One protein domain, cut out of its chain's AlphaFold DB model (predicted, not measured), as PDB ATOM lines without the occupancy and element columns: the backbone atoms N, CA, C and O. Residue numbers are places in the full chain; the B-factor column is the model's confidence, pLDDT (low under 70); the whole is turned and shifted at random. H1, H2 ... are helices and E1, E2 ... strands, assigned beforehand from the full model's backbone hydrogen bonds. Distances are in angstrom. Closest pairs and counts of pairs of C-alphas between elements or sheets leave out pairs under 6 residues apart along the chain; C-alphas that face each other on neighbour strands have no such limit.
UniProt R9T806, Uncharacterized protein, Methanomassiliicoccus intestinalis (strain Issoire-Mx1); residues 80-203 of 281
ATOM      1  N   ILE A  80     129.402 169.119 142.085       86.12
ATOM      2  CA  ILE A  80     130.024 170.066 143.006       86.12
ATOM      3  C   ILE A  80     129.071 170.200 144.186       86.12
ATOM      4  O   ILE A  80     127.860 170.319 143.993       86.12
ATOM      5  N   MET A  81     129.598 170.151 145.406       89.38
ATOM      6  CA  MET A  81     128.800 170.491 146.579       89.38
ATOM      7  C   MET A  81     128.767 172.005 146.714       89.38
ATOM      8  O   MET A  81     129.807 172.626 146.934       89.38
ATOM      9  N   LEU A  82     127.584 172.594 146.574       88.31
ATOM     10  CA  LEU A  82     127.389 174.003 146.874       88.31
ATOM     11  C   LEU A  82     127.009 174.133 148.334       88.31
ATOM     12  O   LEU A  82     126.046 173.515 148.788       88.31
ATOM     13  N   ARG A  83     127.762 174.952 149.058       88.50
ATOM     14  CA  ARG A  83     127.461 175.265 150.445       88.50
ATOM     15  C   ARG A  83     127.013 176.702 150.560       88.50
ATOM     16  O   ARG A  83     127.782 177.631 150.305       88.50
ATOM     17  N   TYR A  84     125.757 176.864 150.948       84.12
ATOM     18  CA  TYR A  84     125.163 178.175 151.110       84.12
ATOM     19  C   TYR A  84     125.377 178.660 152.547       84.12
ATOM     20  O   TYR A  84     125.042 177.977 153.523       84.12
ATOM     21  N   LEU A  85     125.986 179.837 152.675       73.25
ATOM     22  CA  LEU A  85     126.120 180.539 153.946       73.25
ATOM     23  C   LEU A  85     124.915 181.464 154.094       73.25
ATOM     24  O   LEU A  85     124.918 182.577 153.581       73.25
ATOM     25  N   GLN A  86     123.870 181.009 154.785       69.38
ATOM     26  CA  GLN A  86     122.738 181.876 155.105       69.38
ATOM     27  C   GLN A  86     123.108 182.796 156.273       69.38
ATOM     28  O   GLN A  86     123.212 182.315 157.399       69.38
ATOM     29  N   PRO A  87     123.250 184.119 156.072       67.38
ATOM     30  CA  PRO A  87     123.639 185.022 157.157       67.38
ATOM     31  C   PRO A  87     122.600 185.068 158.288       67.38
ATOM     32  O   PRO A  87     122.942 185.315 159.441       67.38
ATOM     33  N   ASN A  88     121.333 184.781 157.974       70.44
ATOM     34  CA  ASN A  88     120.226 184.871 158.925       70.44
ATOM     35  C   ASN A  88     119.944 183.571 159.684       70.44
ATOM     36  O   ASN A  88     119.179 183.593 160.648       70.44
ATOM     37  N   ILE A  89     120.521 182.439 159.271       66.88
ATOM     38  CA  ILE A  89     120.217 181.145 159.881       66.88
ATOM     39  C   ILE A  89     121.528 180.451 160.240       66.88
ATOM     40  O   ILE A  89     122.373 180.225 159.386       66.88
ATOM     41  N   ARG A  90     121.705 180.086 161.517       72.62
ATOM     42  CA  ARG A  90     122.918 179.419 162.041       72.62
ATOM     43  C   ARG A  90     123.006 177.934 161.653       72.62
ATOM     44  O   ARG A  90     123.352 177.089 162.472       72.62
ATOM     45  N   HIS A  91     122.674 177.624 160.413       71.44
ATOM     46  CA  HIS A  91     122.933 176.341 159.778       71.44
ATOM     47  C   HIS A  91     123.489 176.617 158.388       71.44
ATOM     48  O   HIS A  91     123.232 177.668 157.800       71.44
ATOM     49  N   SER A  92     124.290 175.691 157.887       74.50
ATOM     50  CA  SER A  92     124.809 175.772 156.536       74.50
ATOM     51  C   SER A  92     124.609 174.426 155.880       74.50
ATOM     52  O   SER A  92     125.230 173.440 156.291       74.50
ATOM     53  N   ASP A  93     123.743 174.432 154.876       78.69
ATOM     54  CA  ASP A  93     123.399 173.265 154.087       78.69
ATOM     55  C   ASP A  93     124.351 173.153 152.896       78.69
ATOM     56  O   ASP A  93     124.739 174.153 152.277       78.69
ATOM     57  N   ALA A  94     124.765 171.919 152.619       83.50
ATOM     58  CA  ALA A  94     125.625 171.572 151.502       83.50
ATOM     59  C   ALA A  94     124.866 170.625 150.573       83.50
ATOM     60  O   ALA A  94     124.642 169.462 150.919       83.50
ATOM     61  N   ASP A  95     124.503 171.123 149.394       86.88
ATOM     62  CA  ASP A  95     123.697 170.386 148.427       86.88
ATOM     63  C   ASP A  95     124.530 169.972 147.205       86.88
ATOM     64  O   ASP A  95     125.259 170.793 146.635       86.88
ATOM     65  N   PRO A  96     124.420 168.710 146.744       89.75
ATOM     66  CA  PRO A  96     125.097 168.258 145.539       89.75
ATOM     67  C   PRO A  96     124.416 168.810 144.289       89.75
ATOM     68  O   PRO A  96     123.266 168.483 143.991       89.75
ATOM     69  N   TRP A  97     125.155 169.591 143.508       90.31
ATOM     70  CA  TRP A  97     124.705 170.118 142.226       90.31
ATOM     71  C   TRP A  97     125.435 169.416 141.083       90.31
ATOM     72  O   TRP A  97     126.666 169.367 141.027       90.31
ATOM     73  N   VAL A  98     124.661 168.843 140.159       90.69
ATOM     74  CA  VAL A  98     125.194 168.180 138.963       90.69
ATOM     75  C   VAL A  98     125.121 169.147 137.797       90.69
ATOM     76  O   VAL A  98     124.059 169.336 137.196       90.69
ATOM     77  N   PHE A  99     126.262 169.747 137.482       90.12
ATOM     78  CA  PHE A  99     126.391 170.679 136.374       90.12
ATOM     79  C   PHE A  99     126.556 169.951 135.043       90.12
ATOM     80  O   PHE A  99     127.158 168.878 134.947       90.12
ATOM     81  N   TYR A 100     126.010 170.547 133.991       90.94
ATOM     82  CA  TYR A 100     126.274 170.139 132.624       90.94
ATOM     83  C   TYR A 100     126.085 171.291 131.649       90.94
ATOM     84  O   TYR A 100     125.356 172.233 131.929       90.94
ATOM     85  N   HIS A 101     126.684 171.163 130.471       89.88
ATOM     86  CA  HIS A 101     126.442 172.089 129.374       89.88
ATOM     87  C   HIS A 101     125.326 171.570 128.476       89.88
ATOM     88  O   HIS A 101     125.292 170.382 128.123       89.88
ATOM     89  N   ASP A 102     124.398 172.457 128.133       89.44
ATOM     90  CA  ASP A 102     123.450 172.216 127.055       89.44
ATOM     91  C   ASP A 102     124.166 172.246 125.686       89.44
ATOM     92  O   ASP A 102     125.324 172.657 125.575       89.44
ATOM     93  N   LYS A 103     123.485 171.825 124.616       86.75
ATOM     94  CA  LYS A 103     123.986 171.860 123.232       86.75
ATOM     95  C   LYS A 103     124.447 173.254 122.801       86.75
ATOM     96  O   LYS A 103     125.327 173.360 121.955       86.75
ATOM     97  N   ASN A 104     123.871 174.294 123.400       87.06
ATOM     98  CA  ASN A 104     124.211 175.692 123.146       87.06
ATOM     99  C   ASN A 104     125.410 176.192 123.978       87.06
ATOM    100  O   ASN A 104     125.740 177.368 123.918       87.06
ATOM    101  N   GLY A 105     126.039 175.333 124.789       86.94
ATOM    102  CA  GLY A 105     127.162 175.692 125.665       86.94
ATOM    103  C   GLY A 105     126.756 176.311 127.007       86.94
ATOM    104  O   GLY A 105     127.581 176.379 127.916       86.94
ATOM    105  N   ASN A 106     125.488 176.691 127.174       90.06
ATOM    106  CA  ASN A 106     124.970 177.257 128.420       90.06
ATOM    107  C   ASN A 106     125.109 176.272 129.586       90.06
ATOM    108  O   ASN A 106     124.837 175.076 129.434       90.06
ATOM    109  N   MET A 107     125.500 176.783 130.754       90.75
ATOM    110  CA  MET A 107     125.601 175.977 131.963       90.75
ATOM    111  C   MET A 107     124.214 175.712 132.553       90.75
ATOM    112  O   MET A 107     123.379 176.609 132.709       90.75
ATOM    113  N   CYS A 108     123.970 174.452 132.883       92.00
ATOM    114  CA  CYS A 108     122.714 173.971 133.419       92.00
ATOM    115  C   CYS A 108     122.946 173.056 134.618       92.00
ATOM    116  O   CYS A 108     123.984 172.405 134.738       92.00
ATOM    117  N   VAL A 109     121.924 172.937 135.459       92.75
ATOM    118  CA  VAL A 109     121.897 171.997 136.582       92.75
ATOM    119  C   VAL A 109     120.876 170.909 136.330       92.75
ATOM    120  O   VAL A 109     119.820 171.126 135.731       92.75
ATOM    121  N   GLN A 110     121.215 169.689 136.738       91.19
ATOM    122  CA  GLN A 110     120.263 168.593 136.759       91.19
ATOM    123  C   GLN A 110     119.663 168.438 138.154       91.19
ATOM    124  O   GLN A 110     120.262 167.826 139.039       91.19
ATOM    125  N   ASP A 111     118.426 168.913 138.304       88.62
ATOM    126  CA  ASP A 111     117.601 168.623 139.474       88.62
ATOM    127  C   ASP A 111     117.433 167.098 139.618       88.62
ATOM    128  O   ASP A 111     117.097 166.392 138.658       88.62
ATOM    129  N   GLN A 112     117.599 166.586 140.838       89.75
ATOM    130  CA  GLN A 112     117.471 165.160 141.170       89.75
ATOM    131  C   GLN A 112     115.997 164.720 141.292       89.75
ATOM    132  O   GLN A 112     115.620 163.939 142.161       89.75
ATOM    133  N   SER A 113     115.133 165.255 140.425       90.69
ATOM    134  CA  SER A 113     113.694 164.993 140.394       90.69
ATOM    135  C   SER A 113     113.275 164.422 139.043       90.69
ATOM    136  O   SER A 113     113.637 164.949 137.987       90.69
ATOM    137  N   TRP A 114     112.446 163.375 139.060       91.88
ATOM    138  CA  TRP A 114     111.957 162.714 137.842       91.88
ATOM    139  C   TRP A 114     111.217 163.679 136.923       91.88
ATOM    140  O   TRP A 114     111.401 163.651 135.710       91.88
ATOM    141  N   ARG A 115     110.415 164.586 137.497       89.94
ATOM    142  CA  ARG A 115     109.648 165.568 136.722       89.94
ATOM    143  C   ARG A 115     110.565 166.470 135.899       89.94
ATOM    144  O   ARG A 115     110.260 166.753 134.744       89.94
ATOM    145  N   GLN A 116     111.676 166.909 136.483       88.12
ATOM    146  CA  GLN A 116     112.627 167.793 135.813       88.12
ATOM    147  C   GLN A 116     113.480 167.036 134.797       88.12
ATOM    148  O   GLN A 116     113.719 167.539 133.703       88.12
ATOM    149  N   LEU A 117     113.854 165.788 135.096       91.25
ATOM    150  CA  LEU A 117     114.512 164.915 134.127       91.25
ATOM    151  C   LEU A 117     113.668 164.720 132.863       91.25
ATOM    152  O   LEU A 117     114.170 164.881 131.751       91.25
ATOM    153  N   LEU A 118     112.389 164.382 133.034       89.94
ATOM    154  CA  LEU A 118     111.477 164.148 131.918       89.94
ATOM    155  C   LEU A 118     111.238 165.436 131.124       89.94
ATOM    156  O   LEU A 118     111.274 165.401 129.899       89.94
ATOM    157  N   LYS A 119     111.078 166.583 131.799       89.88
ATOM    158  CA  LYS A 119     111.020 167.896 131.134       89.88
ATOM    159  C   LYS A 119     112.272 168.170 130.297       89.88
ATOM    160  O   LYS A 119     112.150 168.607 129.159       89.88
ATOM    161  N   ARG A 120     113.463 167.866 130.812       91.12
ATOM    162  CA  ARG A 120     114.709 168.041 130.060       91.12
ATOM    163  C   ARG A 120     114.766 167.136 128.831       91.12
ATOM    164  O   ARG A 120     115.054 167.609 127.740       91.12
ATOM    165  N   ILE A 121     114.493 165.841 129.002       90.06
ATOM    166  CA  ILE A 121     114.640 164.848 127.926       90.06
ATOM    167  C   ILE A 121     113.564 165.020 126.849       90.06
ATOM    168  O   ILE A 121     113.883 164.988 125.665       90.06
ATOM    169  N   PHE A 122     112.301 165.197 127.245       89.06
ATOM    170  CA  PHE A 122     111.172 165.209 126.310       89.06
ATOM    171  C   PHE A 122     110.772 166.606 125.835       89.06
ATOM    172  O   PHE A 122     110.251 166.733 124.731       89.06
ATOM    173  N   LEU A 123     110.982 167.644 126.650       87.62
ATOM    174  CA  LEU A 123     110.552 169.013 126.342       87.62
ATOM    175  C   LEU A 123     111.723 169.973 126.098       87.62
ATOM    176  O   LEU A 123     111.477 171.118 125.735       87.62
ATOM    177  N   GLY A 124     112.974 169.540 126.298       87.12
ATOM    178  CA  GLY A 124     114.152 170.399 126.139       87.12
ATOM    179  C   GLY A 124     114.199 171.563 127.134       87.12
ATOM    180  O   GLY A 124     114.827 172.578 126.862       87.12
ATOM    181  N   VAL A 125     113.500 171.456 128.270       89.38
ATOM    182  CA  VAL A 125     113.495 172.507 129.297       89.38
ATOM    183  C   VAL A 125     114.645 172.257 130.262       89.38
ATOM    184  O   VAL A 125     114.664 171.247 130.969       89.38
ATOM    185  N   HIS A 126     115.590 173.190 130.295       92.12
ATOM    186  CA  HIS A 126     116.792 173.115 131.118       92.12
ATOM    187  C   HIS A 126     116.686 174.033 132.338       92.12
ATOM    188  O   HIS A 126     116.055 175.084 132.273       92.12
ATOM    189  N   HIS A 127     117.310 173.649 133.448       93.38
ATOM    190  CA  HIS A 127     117.509 174.546 134.582       93.38
ATOM    191  C   HIS A 127     118.813 175.312 134.346       93.38
ATOM    192  O   HIS A 127     119.884 174.714 134.449       93.38
ATOM    193  N   TYR A 128     118.728 176.587 133.966       93.00
ATOM    194  CA  TYR A 128     119.913 177.398 133.677       93.00
ATOM    195  C   TYR A 128     120.553 177.935 134.947       93.00
ATOM    196  O   TYR A 128     119.858 178.255 135.910       93.00
ATOM    197  N   VAL A 129     121.878 178.053 134.916       91.81
ATOM    198  CA  VAL A 129     122.644 178.681 135.986       91.81
ATOM    199  C   VAL A 129     123.382 179.882 135.445       91.81
ATOM    200  O   VAL A 129     124.154 179.777 134.493       91.81
ATOM    201  N   LEU A 130     123.142 181.013 136.091       91.56
ATOM    202  CA  LEU A 130     123.857 182.253 135.875       91.56
ATOM    203  C   LEU A 130     124.757 182.459 137.087       91.56
ATOM    204  O   LEU A 130     124.274 182.650 138.204       91.56
ATOM    205  N   CYS A 131     126.061 182.358 136.862       87.44
ATOM    206  CA  CYS A 131     127.062 182.577 137.890       87.44
ATOM    207  C   CYS A 131     127.950 183.756 137.506       87.44
ATOM    208  O   CYS A 131     128.208 183.994 136.325       87.44
ATOM    209  N   ASP A 132     128.391 184.496 138.515       86.50
ATOM    210  CA  ASP A 132     129.340 185.602 138.389       86.50
ATOM    211  C   ASP A 132     130.776 185.138 138.094       86.50
ATOM    212  O   ASP A 132     131.618 185.942 137.698       86.50
ATOM    213  N   SER A 133     131.057 183.850 138.290       83.50
ATOM    214  CA  SER A 133     132.394 183.267 138.229       83.50
ATOM    215  C   SER A 133     132.357 181.803 137.784       83.50
ATOM    216  O   SER A 133     131.295 181.178 137.708       83.50
ATOM    217  N   ASP A 134     133.530 181.244 137.483       83.50
ATOM    218  CA  ASP A 134     133.654 179.824 137.162       83.50
ATOM    219  C   ASP A 134     133.360 178.967 138.400       83.50
ATOM    220  O   ASP A 134     134.001 179.078 139.447       83.50
ATOM    221  N   LEU A 135     132.380 178.075 138.266       80.62
ATOM    222  CA  LEU A 135     131.965 177.157 139.322       80.62
ATOM    223  C   LEU A 135     132.973 176.007 139.435       80.62
ATOM    224  O   LEU A 135     132.831 174.967 138.787       80.62
ATOM    225  N   ALA A 136     133.998 176.200 140.266       81.50
ATOM    226  CA  ALA A 136     135.014 175.199 140.571       81.50
ATOM    227  C   ALA A 136     135.084 174.921 142.084       81.50
ATOM    228  O   ALA A 136     135.048 175.848 142.899       81.50
ATOM    229  N   PRO A 137     135.184 173.647 142.500       80.31
ATOM    230  CA  PRO A 137     135.294 173.316 143.908       80.31
ATOM    231  C   PRO A 137     136.718 173.583 144.414       80.31
ATOM    232  O   PRO A 137     137.634 172.794 144.182       80.31
ATOM    233  N   ASN A 138     136.890 174.689 145.134       82.75
ATOM    234  CA  ASN A 138     138.200 175.142 145.618       82.75
ATOM    235  C   ASN A 138     138.440 174.843 147.104       82.75
ATOM    236  O   ASN A 138     139.572 174.928 147.582       82.75
ATOM    237  N   TRP A 139     137.398 174.448 147.837       83.62
ATOM    238  CA  TRP A 139     137.485 174.117 149.254       83.62
ATOM    239  C   TRP A 139     137.341 172.619 149.488       83.62
ATOM    240  O   TRP A 139     136.654 171.909 148.754       83.62
ATOM    241  N   VAL A 140     137.988 172.126 150.543       86.50
ATOM    242  CA  VAL A 140     137.833 170.747 151.010       86.50
ATOM    243  C   VAL A 140     137.303 170.782 152.429       86.50
ATOM    244  O   VAL A 140     138.004 171.180 153.356       86.50
ATOM    245  N   GLU A 141     136.070 170.329 152.599       84.12
ATOM    246  CA  GLU A 141     135.471 170.145 153.907       84.12
ATOM    247  C   GLU A 141     135.748 168.728 154.406       84.12
ATOM    248  O   GLU A 141     135.588 167.748 153.674       84.12
ATOM    249  N   SER A 142     136.181 168.608 155.661       84.38
ATOM    250  CA  SER A 142     136.349 167.313 156.312       84.38
ATOM    251  C   SER A 142     135.300 167.122 157.395       84.38
ATOM    252  O   SER A 142     135.354 167.793 158.427       84.38
ATOM    253  N   THR A 143     134.406 166.157 157.202       81.88
ATOM    254  CA  THR A 143     133.408 165.789 158.211       81.88
ATOM    255  C   THR A 143     133.886 164.554 158.961       81.88
ATOM    256  O   THR A 143     134.281 163.550 158.360       81.88
ATOM    257  N   HIS A 144     133.872 164.627 160.292       83.19
ATOM    258  CA  HIS A 144     134.245 163.526 161.172       83.19
ATOM    259  C   HIS A 144     133.094 163.208 162.121       83.19
ATOM    260  O   HIS A 144     132.733 164.033 162.958       83.19
ATOM    261  N   HIS A 145     132.564 161.994 162.016       81.12
ATOM    262  CA  HIS A 145     131.641 161.437 162.999       81.12
ATOM    263  C   HIS A 145     132.346 160.322 163.783       81.12
ATOM    264  O   HIS A 145     133.150 159.606 163.193       81.12
ATOM    265  N   PRO A 146     132.046 160.120 165.079       84.94
ATOM    266  CA  PRO A 146     132.778 159.168 165.925       84.94
ATOM    267  C   PRO A 146     132.835 157.726 165.394       84.94
ATOM    268  O   PRO A 146     133.786 157.008 165.683       84.94
ATOM    269  N   PHE A 147     131.834 157.307 164.615       86.25
ATOM    270  CA  PHE A 147     131.693 155.935 164.113       86.25
ATOM    271  C   PHE A 147     131.923 155.799 162.609       86.25
ATOM    272  O   PHE A 147     131.766 154.707 162.065       86.25
ATOM    273  N   ILE A 148     132.258 156.894 161.922       83.38
ATOM    274  CA  ILE A 148     132.406 156.894 160.470       83.38
ATOM    275  C   ILE A 148     133.763 157.511 160.118       83.38
ATOM    276  O   ILE A 148     134.094 158.575 160.649       83.38
ATOM    277  N   PRO A 149     134.576 156.868 159.256       84.31
ATOM    278  CA  PRO A 149     135.857 157.428 158.845       84.31
ATOM    279  C   PRO A 149     135.702 158.854 158.312       84.31
ATOM    280  O   PRO A 149     134.666 159.227 157.768       84.31
ATOM    281  N   ARG A 150     136.758 159.662 158.466       84.19
ATOM    282  CA  ARG A 150     136.768 161.043 157.971       84.19
ATOM    283  C   ARG A 150     136.530 161.056 156.468       84.19
ATOM    284  O   ARG A 150     137.337 160.507 155.719       84.19
ATOM    285  N   PHE A 151     135.488 161.758 156.036       83.19
ATOM    286  CA  PHE A 151     135.261 162.020 154.621       83.19
ATOM    287  C   PHE A 151     135.710 163.425 154.286       83.19
ATOM    288  O   PHE A 151     135.458 164.367 155.034       83.19
ATOM    289  N   ARG A 152     136.387 163.537 153.148       84.31
ATOM    290  CA  ARG A 152     136.751 164.813 152.551       84.31
ATOM    291  C   ARG A 152     135.846 165.039 151.360       84.31
ATOM    292  O   ARG A 152     135.770 164.188 150.475       84.31
ATOM    293  N   ILE A 153     135.162 166.166 151.369       84.75
ATOM    294  CA  ILE A 153     134.199 166.548 150.351       84.75
ATOM    295  C   ILE A 153     134.704 167.849 149.747       84.75
ATOM    296  O   ILE A 153     135.087 168.765 150.468       84.75
ATOM    297  N   GLN A 154     134.758 167.906 148.421       86.44
ATOM    298  CA  GLN A 154     135.093 169.137 147.725       86.44
ATOM    299  C   GLN A 154     133.844 170.014 147.644       86.44
ATOM    300  O   GLN A 154     132.784 169.545 147.219       86.44
ATOM    301  N   VAL A 155     133.967 171.259 148.090       89.56
ATOM    302  CA  VAL A 155     132.855 172.189 148.294       89.56
ATOM    303  C   VAL A 155     133.198 173.535 147.665       89.56
ATOM    304  O   VAL A 155     134.362 173.932 147.587       89.56
ATOM    305  N   MET A 156     132.168 174.241 147.220       89.44
ATOM    306  CA  MET A 156     132.239 175.640 146.831       89.44
ATOM    307  C   MET A 156     131.291 176.447 147.716       89.44
ATOM    308  O   MET A 156     130.125 176.079 147.877       89.44
ATOM    309  N   TYR A 157     131.792 177.537 148.295       89.00
ATOM    310  CA  TYR A 157     130.975 178.418 149.117       89.00
ATOM    311  C   TYR A 157     130.265 179.451 148.250       89.00
ATOM    312  O   TYR A 157     130.858 180.064 147.361       89.00
ATOM    313  N   VAL A 158     128.985 179.645 148.541       89.69
ATOM    314  CA  VAL A 158     128.102 180.556 147.820       89.69
ATOM    315  C   VAL A 158     127.564 181.591 148.804       89.69
ATOM    316  O   VAL A 158     127.068 181.240 149.877       89.69
ATOM    317  N   GLU A 159     127.672 182.865 148.427       86.94
ATOM    318  CA  GLU A 159     127.161 184.010 149.192       86.94
ATOM    319  C   GLU A 159     125.669 184.229 148.967       86.94
ATOM    320  O   GLU A 159     124.949 184.626 149.879       86.94
ATOM    321  N   TYR A 160     125.209 183.997 147.738       86.06
ATOM    322  CA  TYR A 160     123.822 184.209 147.358       86.06
ATOM    323  C   TYR A 160     123.379 183.156 146.352       86.06
ATOM    324  O   TYR A 160     124.040 182.930 145.338       86.06
ATOM    325  N   LEU A 161     122.238 182.540 146.641       88.25
ATOM    326  CA  LEU A 161     121.561 181.607 145.759       88.25
ATOM    327  C   LEU A 161     120.089 182.007 145.679       88.25
ATOM    328  O   LEU A 161     119.373 181.953 146.679       88.25
ATOM    329  N   SER A 162     119.636 182.371 144.484       88.75
ATOM    330  CA  SER A 162     118.218 182.587 144.194       88.75
ATOM    331  C   SER A 162     117.806 181.730 143.016       88.75
ATOM    332  O   SER A 162     118.557 181.595 142.056       88.75
ATOM    333  N   THR A 163     116.625 181.125 143.096       89.94
ATOM    334  CA  THR A 163     116.061 180.337 142.000       89.94
ATOM    335  C   THR A 163     114.713 180.914 141.630       89.94
ATOM    336  O   THR A 163     113.786 180.915 142.440       89.94
ATOM    337  N   GLU A 164     114.611 181.383 140.397       92.50
ATOM    338  CA  GLU A 164     113.399 181.945 139.824       92.50
ATOM    339  C   GLU A 164     112.757 180.936 138.864       92.50
ATOM    340  O   GLU A 164     113.433 180.093 138.262       92.50
ATOM    341  N   GLU A 165     111.430 180.990 138.740       91.19
ATOM    342  CA  GLU A 165     110.678 180.181 137.779       91.19
ATOM    343  C   GLU A 165     110.077 181.090 136.703       91.19
ATOM    344  O   GLU A 165     109.212 181.913 136.995       91.19
ATOM    345  N   GLU A 166     110.493 180.901 135.453       87.31
ATOM    346  CA  GLU A 166     109.985 181.627 134.289       87.31
ATOM    347  C   GLU A 166     109.080 180.719 133.439       87.31
ATOM    348  O   GLU A 166     109.341 179.527 133.265       87.31
ATOM    349  N   GLU A 167     107.977 181.252 132.911       86.38
ATOM    350  CA  GLU A 167     107.089 180.508 132.009       86.38
ATOM    351  C   GLU A 167     107.560 180.640 130.561       86.38
ATOM    352  O   GLU A 167     107.392 181.686 129.940       86.38
ATOM    353  N   VAL A 168     108.068 179.548 129.989       83.06
ATOM    354  CA  VAL A 168     108.539 179.528 128.600       83.06
ATOM    355  C   VAL A 168     107.526 178.833 127.700       83.06
ATOM    356  O   VAL A 168     107.021 177.748 128.008       83.06
ATOM    357  N   CYS A 169     107.208 179.476 126.575       81.19
ATOM    358  CA  CYS A 169     106.334 178.909 125.557       81.19
ATOM    359  C   CYS A 169     107.135 177.970 124.651       81.19
ATOM    360  O   CYS A 169     107.997 178.410 123.898       81.19
ATOM    361  N   LEU A 170     106.839 176.671 124.698       80.00
ATOM    362  CA  LEU A 170     107.503 175.675 123.849       80.00
ATOM    363  C   LEU A 170     106.920 175.628 122.438       80.00
ATOM    364  O   LEU A 170     107.590 175.245 121.481       80.00
ATOM    365  N   LYS A 171     105.632 175.952 122.314       77.38
ATOM    366  CA  LYS A 171     104.920 175.928 121.043       77.38
ATOM    367  C   LYS A 171     103.809 176.956 121.060       77.38
ATOM    368  O   LYS A 171     102.793 176.769 121.735       77.38
ATOM    369  N   GLU A 172     104.002 178.005 120.278       73.88
ATOM    370  CA  GLU A 172     102.977 179.010 120.046       73.88
ATOM    371  C   GLU A 172     101.871 178.441 119.150       73.88
ATOM    372  O   GLU A 172     102.104 177.745 118.155       73.88
ATOM    373  N   SER A 173     100.627 178.711 119.526       73.31
ATOM    374  CA  SER A 173      99.467 178.441 118.689       73.31
ATOM    375  C   SER A 173      99.446 179.437 117.538       73.31
ATOM    376  O   SER A 173      99.612 180.633 117.738       73.31
ATOM    377  N   ARG A 174      99.120 178.965 116.331       70.06
ATOM    378  CA  ARG A 174      98.943 179.825 115.143       70.06
ATOM    379  C   ARG A 174      97.760 180.796 115.250       70.06
ATOM    380  O   ARG A 174      97.533 181.588 114.343       70.06
ATOM    381  N   LYS A 175      96.950 180.698 116.308       71.31
ATOM    382  CA  LYS A 175      95.810 181.587 116.531       71.31
ATOM    383  C   LYS A 175      96.313 182.896 117.131       71.31
ATOM    384  O   LYS A 175      96.872 182.881 118.223       71.31
ATOM    385  N   LEU A 176      96.057 184.001 116.429       64.81
ATOM    386  CA  LEU A 176      96.325 185.350 116.922       64.81
ATOM    387  C   LEU A 176      95.664 185.544 118.300       64.81
ATOM    388  O   LEU A 176      94.487 185.188 118.459       64.81
ATOM    389  N   PRO A 177      96.398 186.064 119.297       67.81
ATOM    390  CA  PRO A 177      95.814 186.400 120.586       67.81
ATOM    391  C   PRO A 177      94.739 187.477 120.398       67.81
ATOM    392  O   PRO A 177      94.897 188.398 119.596       67.81
ATOM    393  N   LYS A 178      93.623 187.360 121.125       74.50
ATOM    394  CA  LYS A 178      92.662 188.466 121.237       74.50
ATOM    395  C   LYS A 178      93.296 189.577 122.081       74.50
ATOM    396  O   LYS A 178      94.099 189.279 122.962       74.50
ATOM    397  N   ASN A 179      92.943 190.836 121.815       65.94
ATOM    398  CA  ASN A 179      93.516 192.010 122.489       65.94
ATOM    399  C   ASN A 179      93.596 191.821 124.016       65.94
ATOM    400  O   ASN A 179      92.568 191.692 124.676       65.94
ATOM    401  N   GLY A 180      94.820 191.813 124.556       69.50
ATOM    402  CA  GLY A 180      95.104 191.684 125.991       69.50
ATOM    403  C   GLY A 180      95.285 190.253 126.520       69.50
ATOM    404  O   GLY A 180      95.667 190.097 127.677       69.50
ATOM    405  N   GLU A 181      95.060 189.207 125.717       73.19
ATOM    406  CA  GLU A 181      95.318 187.816 126.121       73.19
ATOM    407  C   GLU A 181      96.785 187.422 125.867       73.19
ATOM    408  O   GLU A 181      97.356 187.746 124.822       73.19
ATOM    409  N   LYS A 182      97.391 186.662 126.797       69.56
ATOM    410  CA  LYS A 182      98.671 185.978 126.539       69.56
ATOM    411  C   LYS A 182      98.534 185.109 125.272       69.56
ATOM    412  O   LYS A 182      97.462 184.524 125.058       69.56
ATOM    413  N   PRO A 183      99.591 184.982 124.445       70.94
ATOM    414  CA  PRO A 183      99.565 184.079 123.302       70.94
ATOM    415  C   PRO A 183      99.133 182.681 123.749       70.94
ATOM    416  O   PRO A 183      99.482 182.212 124.828       70.94
ATOM    417  N   ARG A 184      98.299 182.002 122.959       73.19
ATOM    418  CA  ARG A 184      97.890 180.634 123.304       73.19
ATOM    419  C   ARG A 184      99.044 179.710 122.955       73.19
ATOM    420  O   ARG A 184      99.530 179.755 121.834       73.19
ATOM    421  N   GLY A 185      99.459 178.847 123.869       79.56
ATOM    422  CA  GLY A 185     100.584 177.950 123.630       79.56
ATOM    423  C   GLY A 185     100.780 176.948 124.754       79.56
ATOM    424  O   GLY A 185     100.089 176.997 125.773       79.56
ATOM    425  N   LEU A 186     101.708 176.015 124.546       81.56
ATOM    426  CA  LEU A 186     102.152 175.115 125.607       81.56
ATOM    427  C   LEU A 186     103.224 175.829 126.432       81.56
ATOM    428  O   LEU A 186     104.374 175.921 126.005       81.56
ATOM    429  N   TYR A 187     102.832 176.321 127.602       84.69
ATOM    430  CA  TYR A 187     103.738 176.959 128.552       84.69
ATOM    431  C   TYR A 187     104.263 175.944 129.554       84.69
ATOM    432  O   TYR A 187     103.506 175.151 130.120       84.69
ATOM    433  N   VAL A 188     105.569 175.982 129.792       87.25
ATOM    434  CA  VAL A 188     106.221 175.160 130.803       87.25
ATOM    435  C   VAL A 188     107.094 176.052 131.663       87.25
ATOM    436  O   VAL A 188     107.823 176.902 131.167       87.25
ATOM    437  N   LYS A 189     107.028 175.829 132.974       89.44
ATOM    438  CA  LYS A 189     107.917 176.491 133.923       89.44
ATOM    439  C   LYS A 189     109.346 175.985 133.757       89.44
ATOM    440  O   LYS A 189     109.598 174.787 133.975       89.44
ATOM    441  N   GLN A 190     110.222 176.908 133.399       90.00
ATOM    442  CA  GLN A 190     111.667 176.800 133.362       90.00
ATOM    443  C   GLN A 190     112.251 177.416 134.636       90.00
ATOM    444  O   GLN A 190     111.709 178.379 135.166       90.00
ATOM    445  N   ARG A 191     113.330 176.832 135.154       91.94
ATOM    446  CA  ARG A 191     114.026 177.350 136.335       91.94
ATOM    447  C   ARG A 191     115.318 178.025 135.927       91.94
ATOM    448  O   ARG A 191     116.007 177.520 135.037       91.94
ATOM    449  N   ILE A 192     115.634 179.123 136.597       93.00
ATOM    450  CA  ILE A 192     116.888 179.851 136.438       93.00
ATOM    451  C   ILE A 192     117.437 180.111 137.839       93.00
ATOM    452  O   ILE A 192     116.767 180.739 138.659       93.00
ATOM    453  N   SER A 193     118.638 179.614 138.120       93.25
ATOM    454  CA  SER A 193     119.346 179.899 139.367       93.25
ATOM    455  C   SER A 193     120.427 180.943 139.145       93.25
ATOM    456  O   SER A 193     121.277 180.800 138.267       93.25
ATOM    457  N   TYR A 194     120.421 181.955 140.001       92.19
ATOM    458  CA  TYR A 194     121.462 182.963 140.113       92.19
ATOM    459  C   TYR A 194     122.358 182.610 141.292       92.19
ATOM    460  O   TYR A 194     121.882 182.485 142.425       92.19
ATOM    461  N   ILE A 195     123.647 182.440 141.011       90.50
ATOM    462  CA  ILE A 195     124.659 182.064 141.993       90.50
ATOM    463  C   ILE A 195     125.701 183.169 142.061       90.50
ATOM    464  O   ILE A 195     126.353 183.475 141.065       90.50
ATOM    465  N   LYS A 196     125.891 183.718 143.259       90.06
ATOM    466  CA  LYS A 196     127.033 184.573 143.572       90.06
ATOM    467  C   LYS A 196     128.017 183.775 144.411       90.06
ATOM    468  O   LYS A 196     127.713 183.439 145.565       90.06
ATOM    469  N   ALA A 197     129.157 183.418 143.831       88.81
ATOM    470  CA  ALA A 197     130.171 182.685 144.574       88.81
ATOM    471  C   ALA A 197     130.730 183.551 145.708       88.81
ATOM    472  O   ALA A 197     130.826 184.772 145.590       88.81
ATOM    473  N   ALA A 198     131.091 182.919 146.824       86.88
ATOM    474  CA  ALA A 198     131.769 183.637 147.890       86.88
ATOM    475  C   ALA A 198     133.153 184.080 147.419       86.88
ATOM    476  O   ALA A 198     133.848 183.298 146.764       86.88
ATOM    477  N   HIS A 199     133.584 185.281 147.813       84.12
ATOM    478  CA  HIS A 199     134.880 185.819 147.384       84.12
ATOM    479  C   HIS A 199     136.033 184.832 147.643       84.12
ATOM    480  O   HIS A 199     136.816 184.527 146.747       84.12
ATOM    481  N   GLY A 200     136.055 184.198 148.822       81.50
ATOM    482  CA  GLY A 200     137.066 183.194 149.166       81.50
ATOM    483  C   GLY A 200     137.011 181.884 148.374       81.50
ATOM    484  O   GLY A 200     137.929 181.078 148.476       81.50
ATOM    485  N   SER A 201     135.954 181.633 147.599       84.44
ATOM    486  CA  SER A 201     135.911 180.531 146.624       84.44
ATOM    487  C   SER A 201     136.385 180.948 145.230       84.44
ATOM    488  O   SER A 201     136.647 180.066 144.419       84.44
ATOM    489  N   GLN A 202     136.514 182.249 144.954       84.81
ATOM    490  CA  GLN A 202     136.982 182.788 143.672       84.81
ATOM    491  C   GLN A 202     138.497 183.031 143.659       84.81
ATOM    492  O   GLN A 202     139.133 182.875 142.619       84.81
ATOM    493  N   VAL A 203     139.073 183.401 144.806       84.44
ATOM    494  CA  VAL A 203     140.496 183.746 144.930       84.44
ATOM    495  C   VAL A 203     141.353 182.576 145.401       84.44
ATOM    496  O   VAL A 203     140.874 181.600 145.985       84.44
TER     497      VAL A 203
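AT A GLANCE: This is residues 80 to 203 of the 281 residues of an uncharacterized protein of Methanomassiliicoccus intestinalis (strain Issoire-Mx1) (UniProt R9T806). The model is a long twisted ribbon of strands with a small, loosely formed barrel-like ring along it: E1, E2 running on into E3, E4, E5, E8 and E7 follow each other round that ring. The hairpin of E7 and E8 runs from the ring to one end of the model, where residues 177 to 182 of its loop stick out; E6 and the first part of E7 run to the other end, and H1 packs on the sheet near E8. The printed part has 124 residues with two named helices and eight named strands and is mostly strand; along the chain come E1, E2, E3 and E4, then H1, then E5, E6, E7 and E8, and last H2, and the strands make one branched sheet with both parallel and antiparallel neighbour pairs, in which E7 has three neighbours. It is loose, with a radius of gyration of the C-alphas of 18.8 A, and a rod in outline, spanning 65 by 28 by 27 A.

HOW THE PARTS SIT: The branched sheet is strongly twisted, its C-alphas lying up to 11.7 A off the best plane. E1, residues 80 to 84, forms an antiparallel hairpin with E2, residues 94 to 97, with N 82 and O 95 2.9 A apart. On the other side of E1 is its parallel neighbour E7, residues 148 to 172, with N 156 and O 81 2.9 A apart. E2 runs on into E3, residues 99 to 101, at 24 degrees. E3 and E4, residues 107 to 109, form an antiparallel hairpin, with N 100 and O 108 2.8 A apart. H1, residues 114 to 123, is on the sheet at a height of 9.6 A. It lies only just over E8, residues 185 to 197, with 3 of its 10 C-alphas falling on that strand, and runs slantwise to it at 54 degrees on the local plane. E5, residues 127 to 131, has antiparallel E4 on one side, with N 109 and O 127 2.9 A apart, and parallel E8 on the other, with N 130 and O 193 2.9 A apart. E6, residues 139 to 145, is apart from E5 and begins the meander E6 E7 E8, each strand the antiparallel neighbour of the one before. N 141 and O 153 of E6 and E7 are 2.8 A apart, and N 164 and O 192 of E7 and E8 are 2.8 A apart. E7 bends by 72 degrees at residue 151. H2, residues 199 to 202, is on the sheet over none of its strands, only just above its level at a height of 4.5 A; its closest C-alpha pair with E7 is Tyr 157 and Ser 201, 5.9 A. In H1 every O i to N i+4 pair is within hydrogen-bond range; H2 is too short for such a pair, and its 1 O i to N i+3 pair is within range.

IN THESE COORDINATES: E1 begins at C-alpha 80 (130.024, 170.066, 143.006) and is 12.5 A long; E2 is 9.4 A, and E3 and E4 are 7.1 A each. H1 measures 13.2 A, E5 12.9 A and E6 19.6 A. E7 runs 54.7 A from C-alpha 148 (132.406, 156.894, 160.470). E8 is 36.6 A long, and H2, 5.2 A, ends at C-alpha 202 (136.982, 182.788, 143.672).

THE WHOLE: The two C-alphas farthest apart, those of Pro 146 and Asn 179, are 67.1 A apart. The printed part has no cut. The link from E7 to E8, residues 173 to 184, is long. Mean pLDDT of the printed part is 84.5; residues 86 to 87, 89, 176 to 177, 179 to 180 and 182 are under 70.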